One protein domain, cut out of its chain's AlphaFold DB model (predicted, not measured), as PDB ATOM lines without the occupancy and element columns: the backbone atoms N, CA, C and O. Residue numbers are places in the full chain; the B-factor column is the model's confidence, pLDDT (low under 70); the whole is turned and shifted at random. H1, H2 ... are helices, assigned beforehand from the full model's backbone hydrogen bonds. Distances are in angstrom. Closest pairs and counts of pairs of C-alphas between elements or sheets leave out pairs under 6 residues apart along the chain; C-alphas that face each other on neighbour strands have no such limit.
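AT A GLANCE: This is residues 82 to 140 and 195 to 231 of the 282 residues of an uncharacterized protein of Claviceps purpurea (strain 20.1) (UniProt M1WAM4). One long helix, H1, makes the length; short H2 folds back at its last end, unnamed residues 195 to 212 run back beside H1, and residues 214 to 231, with H4, stick out. The printed part has 96 residues, with named helices H1 to H4 in order and no named strand: all helix. It is extended, radius of gyration of the C-alphas 21.9 A, spanning 62 by 38 by 19 A.

HOW THE PARTS SIT: Start at H1, residues 86 to 121; H2, residues 123 to 131, is close but not clearly touching, the closest C-alphas, Ala 119 and Phe 126, 5.7 A apart. H3, residues 213 to 216, and H4, residues 220 to 231, are apart from H1. In H1, H2 and H4 every O i to N i+4 pair is within hydrogen-bond range.

IN THESE COORDINATES: Find C-alpha 86 at (178.742, 184.179, 109.532); H1 runs 52.5 A from there. H4, 15.8 A long, ends at C-alpha 231, (199.642, 165.025, 89.917).

THE WHOLE: Residues 141 to 194 are not printed; C-alphas 140 and 195 are 16.2 A apart. Residues 139 to 140 and 218 to 223 have pLDDT under 70.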
ATOM      1  N   PHE A  82     171.966 179.152 105.375       85.25
ATOM      2  CA  PHE A  82     172.731 180.063 104.518       85.25
ATOM      3  C   PHE A  82     172.602 181.542 104.900       85.25
ATOM      4  O   PHE A  82     173.354 182.369 104.369       85.25
ATOM      5  N   ASP A  83     171.659 181.896 105.771       88.88
ATOM      6  CA  ASP A  83     171.347 183.298 106.057       88.88
ATOM      7  C   ASP A  83     171.808 183.732 107.447       88.88
ATOM      8  O   ASP A  83     172.215 184.880 107.610       88.88
ATOM      9  N   SER A  84     171.849 182.823 108.429       91.25
ATOM     10  CA  SER A  84     172.409 183.125 109.755       91.25
ATOM     11  C   SER A  84     173.904 182.812 109.887       91.25
ATOM     12  O   SER A  84     174.525 183.202 110.881       91.25
ATOM     13  N   ASN A  85     174.493 182.072 108.945       90.75
ATOM     14  CA  ASN A  85     175.873 181.626 109.074       90.75
ATOM     15  C   ASN A  85     176.874 182.764 108.774       90.75
ATOM     16  O   ASN A  85     176.852 183.320 107.671       90.75
ATOM     17  N   PRO A  86     177.799 183.077 109.703       92.31
ATOM     18  CA  PRO A  86     178.742 184.179 109.532       92.31
ATOM     19  C   PRO A  86     179.691 183.991 108.342       92.31
ATOM     20  O   PRO A  86     179.962 184.965 107.643       92.31
ATOM     21  N   ASP A  87     180.154 182.771 108.058       90.81
ATOM     22  CA  ASP A  87     181.059 182.499 106.935       90.81
ATOM     23  C   ASP A  87     180.346 182.711 105.595       90.81
ATOM     24  O   ASP A  87     180.924 183.249 104.650       90.81
ATOM     25  N   VAL A  88     179.064 182.333 105.519       91.75
ATOM     26  CA  VAL A  88     178.245 182.535 104.317       91.75
ATOM     27  C   VAL A  88     177.983 184.021 104.090       91.75
ATOM     28  O   VAL A  88     178.108 184.499 102.962       91.75
ATOM     29  N   ILE A  89     177.682 184.778 105.147       93.31
ATOM     30  CA  ILE A  89     177.526 186.237 105.069       93.31
ATOM     31  C   ILE A  89     178.837 186.888 104.617       93.31
ATOM     32  O   ILE A  89     178.840 187.740 103.728       93.31
ATOM     33  N   ALA A  90     179.962 186.458 105.184       92.31
ATOM     34  CA  ALA A  90     181.272 186.992 104.856       92.31
ATOM     35  C   ALA A  90     181.634 186.715 103.383       92.31
ATOM     36  O   ALA A  90     182.065 187.623 102.672       92.31
ATOM     37  N   LEU A  91     181.356 185.508 102.881       92.31
ATOM     38  CA  LEU A  91     181.499 185.152 101.465       92.31
ATOM     39  C   LEU A  91     180.602 185.991 100.550       92.31
ATOM     40  O   LEU A  91     181.084 186.526  99.552       92.31
ATOM     41  N   LYS A  92     179.317 186.144 100.897       93.62
ATOM     42  CA  LYS A  92     178.367 186.988 100.156       93.62
ATOM     43  C   LYS A  92     178.862 188.441 100.091       93.62
ATOM     44  O   LYS A  92     178.844 189.041  99.018       93.62
ATOM     45  N   SER A  93     179.376 188.986 101.198       94.69
ATOM     46  CA  SER A  93     179.935 190.346 101.222       94.69
ATOM     47  C   SER A  93     181.194 190.485 100.365       94.69
ATOM     48  O   SER A  93     181.300 191.431  99.589       94.69
ATOM     49  N   ALA A  94     182.116 189.518 100.437       94.75
ATOM     50  CA  ALA A  94     183.343 189.540  99.651       94.75
ATOM     51  C   ALA A  94     183.029 189.459  98.153       94.75
ATOM     52  O   ALA A  94     183.592 190.208  97.360       94.75
ATOM     53  N   LEU A  95     182.073 188.606  97.772       94.75
ATOM     54  CA  LEU A  95     181.613 188.491  96.393       94.75
ATOM     55  C   LEU A  95     180.988 189.796  95.893       94.75
ATOM     56  O   LEU A  95     181.285 190.217  94.779       94.75
ATOM     57  N   SER A  96     180.159 190.448  96.710       95.50
ATOM     58  CA  SER A  96     179.555 191.735  96.357       95.50
ATOM     59  C   SER A  96     180.618 192.803  96.086       95.50
ATOM     60  O   SER A  96     180.566 193.474  95.055       95.50
ATOM     61  N   VAL A  97     181.647 192.902  96.935       94.88
ATOM     62  CA  VAL A  97     182.757 193.839  96.703       94.88
ATOM     63  C   VAL A  97     183.529 193.478  95.433       94.88
ATOM     64  O   VAL A  97     183.808 194.354  94.617       94.88
ATOM     65  N   LEU A  98     183.813 192.194  95.204       94.94
ATOM     66  CA  LEU A  98     184.488 191.735  93.987       94.94
ATOM     67  C   LEU A  98     183.681 192.022  92.713       94.94
ATOM     68  O   LEU A  98     184.267 192.318  91.676       94.94
ATOM     69  N   GLN A  99     182.350 191.966  92.766       95.50
ATOM     70  CA  GLN A  99     181.488 192.325  91.634       95.50
ATOM     71  C   GLN A  99     181.574 193.819  91.309       95.50
ATOM     72  O   GLN A  99     181.709 194.178  90.138       95.50
ATOM     73  N   VAL A 100     181.569 194.680  92.331       94.56
ATOM     74  CA  VAL A 100     181.775 196.126  92.159       94.56
ATOM     75  C   VAL A 100     183.162 196.397  91.574       94.56
ATOM     76  O   VAL A 100     183.284 197.134  90.596       94.56
ATOM     77  N   GLN A 101     184.200 195.744  92.103       93.50
ATOM     78  CA  GLN A 101     185.567 195.855  91.586       93.50
ATOM     79  C   GLN A 101     185.672 195.375  90.136       93.50
ATOM     80  O   GLN A 101     186.268 196.053  89.308       93.50
ATOM     81  N   LYS A 102     185.012 194.267  89.778       95.00
ATOM     82  CA  LYS A 102     184.952 193.785  88.392       95.00
ATOM     83  C   LYS A 102     184.330 194.827  87.463       95.00
ATOM     84  O   LYS A 102     184.925 195.150  86.439       95.00
ATOM     85  N   ALA A 103     183.149 195.343  87.802       94.75
ATOM     86  CA  ALA A 103     182.461 196.334  86.975       94.75
ATOM     87  C   ALA A 103     183.298 197.609  86.817       94.75
ATOM     88  O   ALA A 103     183.345 198.215  85.748       94.75
ATOM     89  N   ARG A 104     184.000 197.996  87.880       92.31
ATOM     90  CA  ARG A 104     184.943 199.101  87.850       92.31
ATOM     91  C   ARG A 104     186.147 198.813  86.951       92.31
ATOM     92  O   ARG A 104     186.508 199.655  86.145       92.31
ATOM     93  N   ALA A 105     186.731 197.618  87.038       93.94
ATOM     94  CA  ALA A 105     187.915 197.244  86.265       93.94
ATOM     95  C   ALA A 105     187.640 197.249  84.760       93.94
ATOM     96  O   ALA A 105     188.500 197.643  83.981       93.94
ATOM     97  N   VAL A 106     186.431 196.853  84.352       96.00
ATOM     98  CA  VAL A 106     185.999 196.933  82.950       96.00
ATOM     99  C   VAL A 106     186.016 198.380  82.458       96.00
ATOM    100  O   VAL A 106     186.616 198.651  81.418       96.00
ATOM    101  N   ARG A 107     185.433 199.308  83.226       94.25
ATOM    102  CA  ARG A 107     185.451 200.739  82.890       94.25
ATOM    103  C   ARG A 107     186.872 201.291  82.878       94.25
ATOM    104  O   ARG A 107     187.267 201.906  81.898       94.25
ATOM    105  N   ASP A 108     187.672 200.984  83.898       93.38
ATOM    106  CA  ASP A 108     189.061 201.445  83.989       93.38
ATOM    107  C   ASP A 108     189.891 200.988  82.770       93.38
ATOM    108  O   ASP A 108     190.678 201.762  82.227       93.38
ATOM    109  N   ILE A 109     189.694 199.753  82.288       94.81
ATOM    110  CA  ILE A 109     190.354 199.246  81.073       94.81
ATOM    111  C   ILE A 109     189.904 200.024  79.831       94.81
ATOM    112  O   ILE A 109     190.737 200.363  78.989       94.81
ATOM    113  N   GLN A 110     188.607 200.312  79.698       95.50
ATOM    114  CA  GLN A 110     188.084 201.111  78.586       95.50
ATOM    115  C   GLN A 110     188.668 202.528  78.608       95.50
ATOM    116  O   GLN A 110     189.195 202.980  77.591       95.50
ATOM    117  N   THR A 111     188.692 203.179  79.775       93.38
ATOM    118  CA  THR A 111     189.304 204.499  79.962       93.38
ATOM    119  C   THR A 111     190.788 204.486  79.600       93.38
ATOM    120  O   THR A 111     191.238 205.337  78.838       93.38
ATOM    121  N   LEU A 112     191.564 203.498  80.064       93.81
ATOM    122  CA  LEU A 112     192.986 203.383  79.712       93.81
ATOM    123  C   LEU A 112     193.207 203.182  78.211       93.81
ATOM    124  O   LEU A 112     194.159 203.727  77.650       93.81
ATOM    125  N   ASN A 113     192.341 202.415  77.548       95.75
ATOM    126  CA  ASN A 113     192.407 202.240  76.101       95.75
ATOM    127  C   ASN A 113     192.102 203.541  75.353       95.75
ATOM    128  O   ASN A 113     192.774 203.830  74.366       95.75
ATOM    129  N   GLN A 114     191.136 204.328  75.827       94.25
ATOM    130  CA  GLN A 114     190.822 205.630  75.242       94.25
ATOM    131  C   GLN A 114     191.985 206.606  75.413       94.25
ATOM    132  O   GLN A 114     192.496 207.144  74.434       94.25
ATOM    133  N   VAL A 115     192.497 206.726  76.638       93.75
ATOM    134  CA  VAL A 115     193.669 207.551  76.939       93.75
ATOM    135  C   VAL A 115     194.863 207.162  76.069       93.75
ATOM    136  O   VAL A 115     195.548 208.026  75.526       93.75
ATOM    137  N   ARG A 116     195.104 205.858  75.893       94.12
ATOM    138  CA  ARG A 116     196.165 205.364  75.015       94.12
ATOM    139  C   ARG A 116     195.973 205.826  73.570       94.12
ATOM    140  O   ARG A 116     196.958 206.208  72.948       94.12
ATOM    141  N   LYS A 117     194.757 205.758  73.020       95.06
ATOM    142  CA  LYS A 117     194.475 206.194  71.641       95.06
ATOM    143  C   LYS A 117     194.758 207.681  71.464       95.06
ATOM    144  O   LYS A 117     195.433 208.054  70.512       95.06
ATOM    145  N   GLU A 118     194.313 208.513  72.397       92.44
ATOM    146  CA  GLU A 118     194.499 209.961  72.295       92.44
ATOM    147  C   GLU A 118     195.955 210.387  72.509       92.44
ATOM    148  O   GLU A 118     196.473 211.223  71.772       92.44
ATOM    149  N   ALA A 119     196.663 209.755  73.448       93.75
ATOM    150  CA  ALA A 119     198.095 209.991  73.632       93.75
ATOM    151  C   ALA A 119     198.920 209.568  72.400       93.75
ATOM    152  O   ALA A 119     199.992 210.119  72.153       93.75
ATOM    153  N   LEU A 120     198.437 208.587  71.628       95.62
ATOM    154  CA  LEU A 120     199.046 208.193  70.355       95.62
ATOM    155  C   LEU A 120     198.699 209.147  69.206       95.62
ATOM    156  O   LEU A 120     199.506 209.258  68.285       95.62
ATOM    157  N   ALA A 121     197.545 209.819  69.252       95.50
ATOM    158  CA  ALA A 121     197.190 210.860  68.290       95.50
ATOM    159  C   ALA A 121     198.087 212.099  68.461       95.50
ATOM    160  O   ALA A 121     198.651 212.578  67.479       95.50
ATOM    161  N   ASP A 122     198.313 212.531  69.710       94.56
ATOM    162  CA  ASP A 122     199.123 213.711  70.051       94.56
ATOM    163  C   ASP A 122     200.305 213.381  70.992       94.56
ATOM    164  O   ASP A 122     200.317 213.774  72.168       94.56
ATOM    165  N   PRO A 123     201.369 212.717  70.505       94.69
ATOM    166  CA  PRO A 123     202.482 212.301  71.362       94.69
ATOM    167  C   PRO A 123     203.259 213.484  71.959       94.69
ATOM    168  O   PRO A 123     203.775 213.387  73.070       94.69
ATOM    169  N   GLY A 124     203.341 214.614  71.244       94.94
ATOM    170  CA  GLY A 124     204.047 215.812  71.711       94.94
ATOM    171  C   GLY A 124     203.403 216.425  72.955       94.94
ATOM    172  O   GLY A 124     204.098 216.678  73.936       94.94
ATOM    173  N   ALA A 125     202.077 216.588  72.937       90.94
ATOM    174  CA  ALA A 125     201.318 217.122  74.067       90.94
ATOM    175  C   ALA A 125     201.350 216.176  75.278       90.94
ATOM    176  O   ALA A 125     201.468 216.616  76.419       90.94
ATOM    177  N   PHE A 126     201.309 214.863  75.035       93.06
ATOM    178  CA  PHE A 126     201.451 213.880  76.104       93.06
ATOM    179  C   PHE A 126     202.826 213.959  76.786       93.06
ATOM    180  O   PHE A 126     202.906 213.909  78.009       93.06
ATOM    181  N   ILE A 127     203.917 214.112  76.023       94.81
ATOM    182  CA  ILE A 127     205.273 214.228  76.586       94.81
ATOM    183  C   ILE A 127     205.436 215.520  77.392       94.81
ATOM    184  O   ILE A 127     206.064 215.480  78.450       94.81
ATOM    185  N   THR A 128     204.880 216.645  76.929       93.88
ATOM    186  CA  THR A 128     204.923 217.904  77.690       93.88
ATOM    187  C   THR A 128     204.154 217.772  78.998       93.88
ATOM    188  O   THR A 128     204.722 218.011  80.056       93.88
ATOM    189  N   ASP A 129     202.924 217.251  78.953       90.69
ATOM    190  CA  ASP A 129     202.115 217.023  80.155       90.69
ATOM    191  C   ASP A 129     202.756 216.004  81.107       90.69
ATOM    192  O   ASP A 129     202.632 216.114  82.327       90.69
ATOM    193  N   LEU A 130     203.462 215.002  80.576       91.88
ATOM    194  CA  LEU A 130     204.211 214.041  81.378       91.88
ATOM    195  C   LEU A 130     205.421 214.696  82.060       91.88
ATOM    196  O   LEU A 130     205.679 214.413  83.230       91.88
ATOM    197  N   ALA A 131     206.148 215.569  81.357       92.56
ATOM    198  CA  ALA A 131     207.285 216.312  81.901       92.56
ATOM    199  C   ALA A 131     206.852 217.329  82.969       92.56
ATOM    200  O   ALA A 131     207.526 217.469  83.991       92.56
ATOM    201  N   ASP A 132     205.696 217.961  82.770       91.38
ATOM    202  CA  ASP A 132     205.074 218.885  83.721       91.38
ATOM    203  C   ASP A 132     204.405 218.152  84.902       91.38
ATOM    204  O   ASP A 132     203.972 218.771  85.877       91.38
ATOM    205  N   GLY A 133     204.333 216.816  84.845       86.31
ATOM    206  CA  GLY A 133     203.725 215.976  85.875       86.31
ATOM    207  C   GLY A 133     202.200 216.086  85.933       86.31
ATOM    208  O   GLY A 133     201.608 215.798  86.971       86.31
ATOM    209  N   ASN A 134     201.563 216.517  84.845       85.62
ATOM    210  CA  ASN A 134     200.115 216.658  84.708       85.62
ATOM    211  C   ASN A 134     199.412 215.307  84.457       85.62
ATOM    212  O   ASN A 134     198.216 215.182  84.696       85.62
ATOM    213  N   VAL A 135     200.156 214.274  84.042       87.25
ATOM    214  CA  VAL A 135     199.693 212.876  83.954       87.25
ATOM    215  C   VAL A 135     199.686 212.256  85.353       87.25
ATOM    216  O   VAL A 135     200.726 211.816  85.852       87.25
ATOM    217  N   LYS A 136     198.525 212.224  86.016       86.00
ATOM    218  CA  LYS A 136     198.376 211.689  87.378       86.00
ATOM    219  C   LYS A 136     197.333 210.586  87.415       86.00
ATOM    220  O   LYS A 136     196.429 210.524  86.589       86.00
ATOM    221  N   THR A 137     197.449 209.699  88.396       86.31
ATOM    222  CA  THR A 137     196.373 208.756  88.702       86.31
ATOM    223  C   THR A 137     195.285 209.459  89.504       86.31
ATOM    224  O   THR A 137     195.606 210.144  90.477       86.31
ATOM    225  N   ARG A 138     194.018 209.250  89.146       79.31
ATOM    226  CA  ARG A 138     192.853 209.675  89.919       79.31
ATOM    227  C   ARG A 138     192.889 209.075  91.328       79.31
ATOM    228  O   ARG A 138     193.322 207.941  91.540       79.31
ATOM    229  N   GLU A 139     192.424 209.864  92.289       66.88
ATOM    230  CA  GLU A 139     192.301 209.476  93.691       66.88
ATOM    231  C   GLU A 139     190.931 208.825  93.910       66.88
ATOM    232  O   GLU A 139     189.891 209.416  93.612       66.88
ATOM    233  N   ASP A 140     190.924 207.590  94.403       59.53
ATOM    234  CA  ASP A 140     189.692 206.823  94.543       59.53
ATOM    235  C   ASP A 140     189.013 207.069  95.886       59.53
ATOM    236  O   ASP A 140     189.466 206.593  96.930       59.53
ATOM    237  N   PRO A 195     192.374 213.701  78.770       82.75
ATOM    238  CA  PRO A 195     191.968 212.501  79.502       82.75
ATOM    239  C   PRO A 195     193.140 211.721  80.110       82.75
ATOM    240  O   PRO A 195     192.952 211.015  81.098       82.75
ATOM    241  N   TRP A 196     194.374 211.897  79.616       88.25
ATOM    242  CA  TRP A 196     195.576 211.352  80.270       88.25
ATOM    243  C   TRP A 196     195.976 212.061  81.567       88.25
ATOM    244  O   TRP A 196     196.875 211.586  82.259       88.25
ATOM    245  N   SER A 197     195.335 213.175  81.923       85.75
ATOM    246  CA  SER A 197     195.606 213.864  83.189       85.75
ATOM    247  C   SER A 197     195.085 213.098  84.415       85.75
ATOM    248  O   SER A 197     195.629 213.272  85.507       85.75
ATOM    249  N   ALA A 198     194.094 212.211  84.238       86.50
ATOM    250  CA  ALA A 198     193.443 211.456  85.311       86.50
ATOM    251  C   ALA A 198     193.333 209.953  84.983       86.50
ATOM    252  O   ALA A 198     192.269 209.429  84.657       86.50
ATOM    253  N   LEU A 199     194.445 209.229  85.103       91.00
ATOM    254  CA  LEU A 199     194.495 207.783  84.883       91.00
ATOM    255  C   LEU A 199     193.797 207.014  86.018       91.00
ATOM    256  O   LEU A 199     193.986 207.353  87.186       91.00
ATOM    257  N   PRO A 200     193.049 205.937  85.746       91.38
ATOM    258  CA  PRO A 200     192.522 205.095  86.813       91.38
ATOM    259  C   PRO A 200     193.662 204.457  87.619       91.38
ATOM    260  O   PRO A 200     194.705 204.067  87.084       91.38
ATOM    261  N   LYS A 201     193.470 204.360  88.935       89.25
ATOM    262  CA  LYS A 201     194.447 203.763  89.847       89.25
ATOM    263  C   LYS A 201     194.388 202.228  89.778       89.25
ATOM    264  O   LYS A 201     193.307 201.666  89.604       89.25
ATOM    265  N   PRO A 202     195.513 201.517  89.993       89.56
ATOM    266  CA  PRO A 202     195.482 200.077  90.214       89.56
ATOM    267  C   PRO A 202     194.532 199.706  91.357       89.56
ATOM    268  O   PRO A 202     194.678 200.189  92.483       89.56
ATOM    269  N   GLN A 203     193.570 198.835  91.063       87.81
ATOM    270  CA  GLN A 203     192.596 198.386  92.049       87.81
ATOM    271  C   GLN A 203     193.227 197.438  93.070       87.81
ATOM    272  O   GLN A 203     193.989 196.535  92.723       87.81
ATOM    273  N   GLU A 204     192.852 197.602  94.337       90.50
ATOM    274  CA  GLU A 204     193.151 196.620  95.373       90.50
ATOM    275  C   GLU A 204     192.088 195.518  95.352       90.50
ATOM    276  O   GLU A 204     190.943 195.738  95.745       90.50
ATOM    277  N   VAL A 205     192.458 194.319  94.904       89.62
ATOM    278  CA  VAL A 205     191.533 193.180  94.884       89.62
ATOM    279  C   VAL A 205     191.290 192.687  96.307       89.62
ATOM    280  O   VAL A 205     192.218 192.234  96.986       89.62
ATOM    281  N   VAL A 206     190.032 192.740  96.745       91.31
ATOM    282  CA  VAL A 206     189.649 192.264  98.077       91.31
ATOM    283  C   VAL A 206     189.823 190.754  98.166       91.31
ATOM    284  O   VAL A 206     189.430 189.993  97.284       91.31
ATOM    285  N   ARG A 207     190.428 190.304  99.265       92.62
ATOM    286  CA  ARG A 207     190.592 188.878  99.547       92.62
ATOM    287  C   ARG A 207     189.376 188.337 100.279       92.62
ATOM    288  O   ARG A 207     188.808 189.012 101.135       92.62
ATOM    289  N   CYS A 208     189.032 187.085  99.988       88.50
ATOM    290  CA  CYS A 208     188.011 186.387 100.754       88.50
ATOM    291  C   CYS A 208     188.436 186.261 102.230       88.50
ATOM    292  O   CYS A 208     189.614 186.004 102.510       88.50
ATOM    293  N   PRO A 209     187.489 186.416 103.169       92.25
ATOM    294  CA  PRO A 209     187.741 186.203 104.585       92.25
ATOM    295  C   PRO A 209     188.108 184.741 104.863       92.25
ATOM    296  O   PRO A 209     187.865 183.846 104.049       92.25
ATOM    297  N   GLN A 210     188.719 184.493 106.022       90.75
ATOM    298  CA  GLN A 210     189.026 183.131 106.457       90.75
ATOM    299  C   GLN A 210     187.726 182.375 106.739       90.75
ATOM    300  O   GLN A 210     186.877 182.874 107.469       90.75
ATOM    301  N   ILE A 211     187.596 181.176 106.170       88.81
ATOM    302  CA  ILE A 211     186.390 180.348 106.267       88.81
ATOM    303  C   ILE A 211     186.737 179.053 106.984       88.81
ATOM    304  O   ILE A 211     187.758 178.419 106.691       88.81
ATOM    305  N   ASN A 212     185.870 178.631 107.899       86.31
ATOM    306  CA  ASN A 212     186.022 177.359 108.585       86.31
ATOM    307  C   ASN A 212     185.483 176.204 107.726       86.31
ATOM    308  O   ASN A 212     184.405 175.666 107.961       86.31
ATOM    309  N   TRP A 213     186.259 175.781 106.728       83.44
ATOM    310  CA  TRP A 213     185.863 174.701 105.811       83.44
ATOM    311  C   TRP A 213     185.593 173.357 106.508       83.44
ATOM    312  O   TRP A 213     184.763 172.574 106.045       83.44
ATOM    313  N   ALA A 214     186.245 173.104 107.652       80.81
ATOM    314  CA  ALA A 214     186.046 171.886 108.437       80.81
ATOM    315  C   ALA A 214     184.626 171.789 109.017       80.81
ATOM    316  O   ALA A 214     184.091 170.686 109.135       80.81
ATOM    317  N   GLN A 215     183.997 172.929 109.322       79.50
ATOM    318  CA  GLN A 215     182.627 172.993 109.832       79.50
ATOM    319  C   GLN A 215     181.590 172.523 108.802       79.50
ATOM    320  O   GLN A 215     180.547 171.999 109.180       79.50
ATOM    321  N   TYR A 216     181.896 172.643 107.509       80.06
ATOM    322  CA  TYR A 216     181.003 172.256 106.410       80.06
ATOM    323  C   TYR A 216     181.343 170.888 105.818       80.06
ATOM    324  O   TYR A 216     180.878 170.554 104.731       80.06
ATOM    325  N   ALA A 217     182.194 170.109 106.497       72.06
ATOM    326  CA  ALA A 217     182.732 168.837 106.010       72.06
ATOM    327  C   ALA A 217     183.432 168.926 104.635       72.06
ATOM    328  O   ALA A 217     183.724 167.903 104.014       72.06
ATOM    329  N   VAL A 218     183.783 170.137 104.185       69.19
ATOM    330  CA  VAL A 218     184.630 170.378 103.014       69.19
ATOM    331  C   VAL A 218     186.079 170.259 103.484       69.19
ATOM    332  O   VAL A 218     186.768 171.237 103.766       69.19
ATOM    333  N   VAL A 219     186.535 169.025 103.683       65.44
ATOM    334  CA  VAL A 219     187.879 168.760 104.205       65.44
ATOM    335  C   VAL A 219     188.883 168.814 103.054       65.44
ATOM    336  O   VAL A 219     188.916 167.917 102.214       65.44
ATOM    337  N   GLY A 220     189.756 169.829 103.052       64.25
ATOM    338  CA  GLY A 220     190.844 169.970 102.072       64.25
ATOM    339  C   GLY A 220     191.668 168.689 101.893       64.25
ATOM    340  O   GLY A 220     192.021 168.344 100.779       64.25
ATOM    341  N   GLY A 221     191.828 167.877 102.943       69.38
ATOM    342  CA  GLY A 221     192.563 166.612 102.883       69.38
ATOM    343  C   GLY A 221     192.023 165.536 101.925       69.38
ATOM    344  O   GLY A 221     192.807 164.675 101.540       69.38
ATOM    345  N   SER A 222     190.742 165.516 101.526       68.69
ATOM    346  CA  SER A 222     190.283 164.613 100.446       68.69
ATOM    347  C   SER A 222     190.551 165.192  99.058       68.69
ATOM    348  O   SER A 222     190.846 164.444  98.130       68.69
ATOM    349  N   LEU A 223     190.485 166.516  98.927       68.94
ATOM    350  CA  LEU A 223     190.697 167.236  97.673       68.94
ATOM    351  C   LEU A 223     192.194 167.352  97.347       68.94
ATOM    352  O   LEU A 223     192.588 167.096  96.219       68.94
ATOM    353  N   ASP A 224     193.035 167.591  98.351       80.38
ATOM    354  CA  ASP A 224     194.496 167.554  98.261       80.38
ATOM    355  C   ASP A 224     195.003 166.146  97.946       80.38
ATOM    356  O   ASP A 224     195.969 165.997  97.205       80.38
ATOM    357  N   LYS A 225     194.345 165.097  98.461       81.38
ATOM    358  CA  LYS A 225     194.654 163.707  98.087       81.38
ATOM    359  C   LYS A 225     194.297 163.423  96.636       81.38
ATOM    360  O   LYS A 225     195.111 162.822  95.953       81.38
ATOM    361  N   LEU A 226     193.131 163.871  96.168       78.44
ATOM    362  CA  LEU A 226     192.728 163.750  94.764       78.44
ATOM    363  C   LEU A 226     193.678 164.544  93.860       78.44
ATOM    364  O   LEU A 226     194.126 164.037  92.840       78.44
ATOM    365  N   HIS A 227     194.053 165.759  94.253       81.31
ATOM    366  CA  HIS A 227     195.002 166.583  93.515       81.31
ATOM    367  C   HIS A 227     196.400 165.947  93.494       81.31
ATOM    368  O   HIS A 227     197.009 165.841  92.434       81.31
ATOM    369  N   ALA A 228     196.891 165.444  94.628       85.50
ATOM    370  CA  ALA A 228     198.134 164.680  94.685       85.50
ATOM    371  C   ALA A 228     198.050 163.404  93.834       85.50
ATOM    372  O   ALA A 228     199.013 163.063  93.155       85.50
ATOM    373  N   GLU A 229     196.894 162.737  93.817       82.88
ATOM    374  CA  GLU A 229     196.630 161.582  92.965       82.88
ATOM    375  C   GLU A 229     196.656 161.969  91.482       82.88
ATOM    376  O   GLU A 229     197.330 161.297  90.717       82.88
ATOM    377  N   GLN A 230     196.041 163.080  91.071       83.75
ATOM    378  CA  GLN A 230     196.082 163.602  89.698       83.75
ATOM    379  C   GLN A 230     197.476 164.065  89.270       83.75
ATOM    380  O   GLN A 230     197.865 163.858  88.125       83.75
ATOM    381  N   LEU A 231     198.244 164.677  90.173       84.12
ATOM    382  CA  LEU A 231     199.642 165.025  89.917       84.12
ATOM    383  C   LEU A 231     200.506 163.763  89.802       84.12
ATOM    384  O   LEU A 231     201.415 163.717  88.977       84.12
TER     385      LEU A 231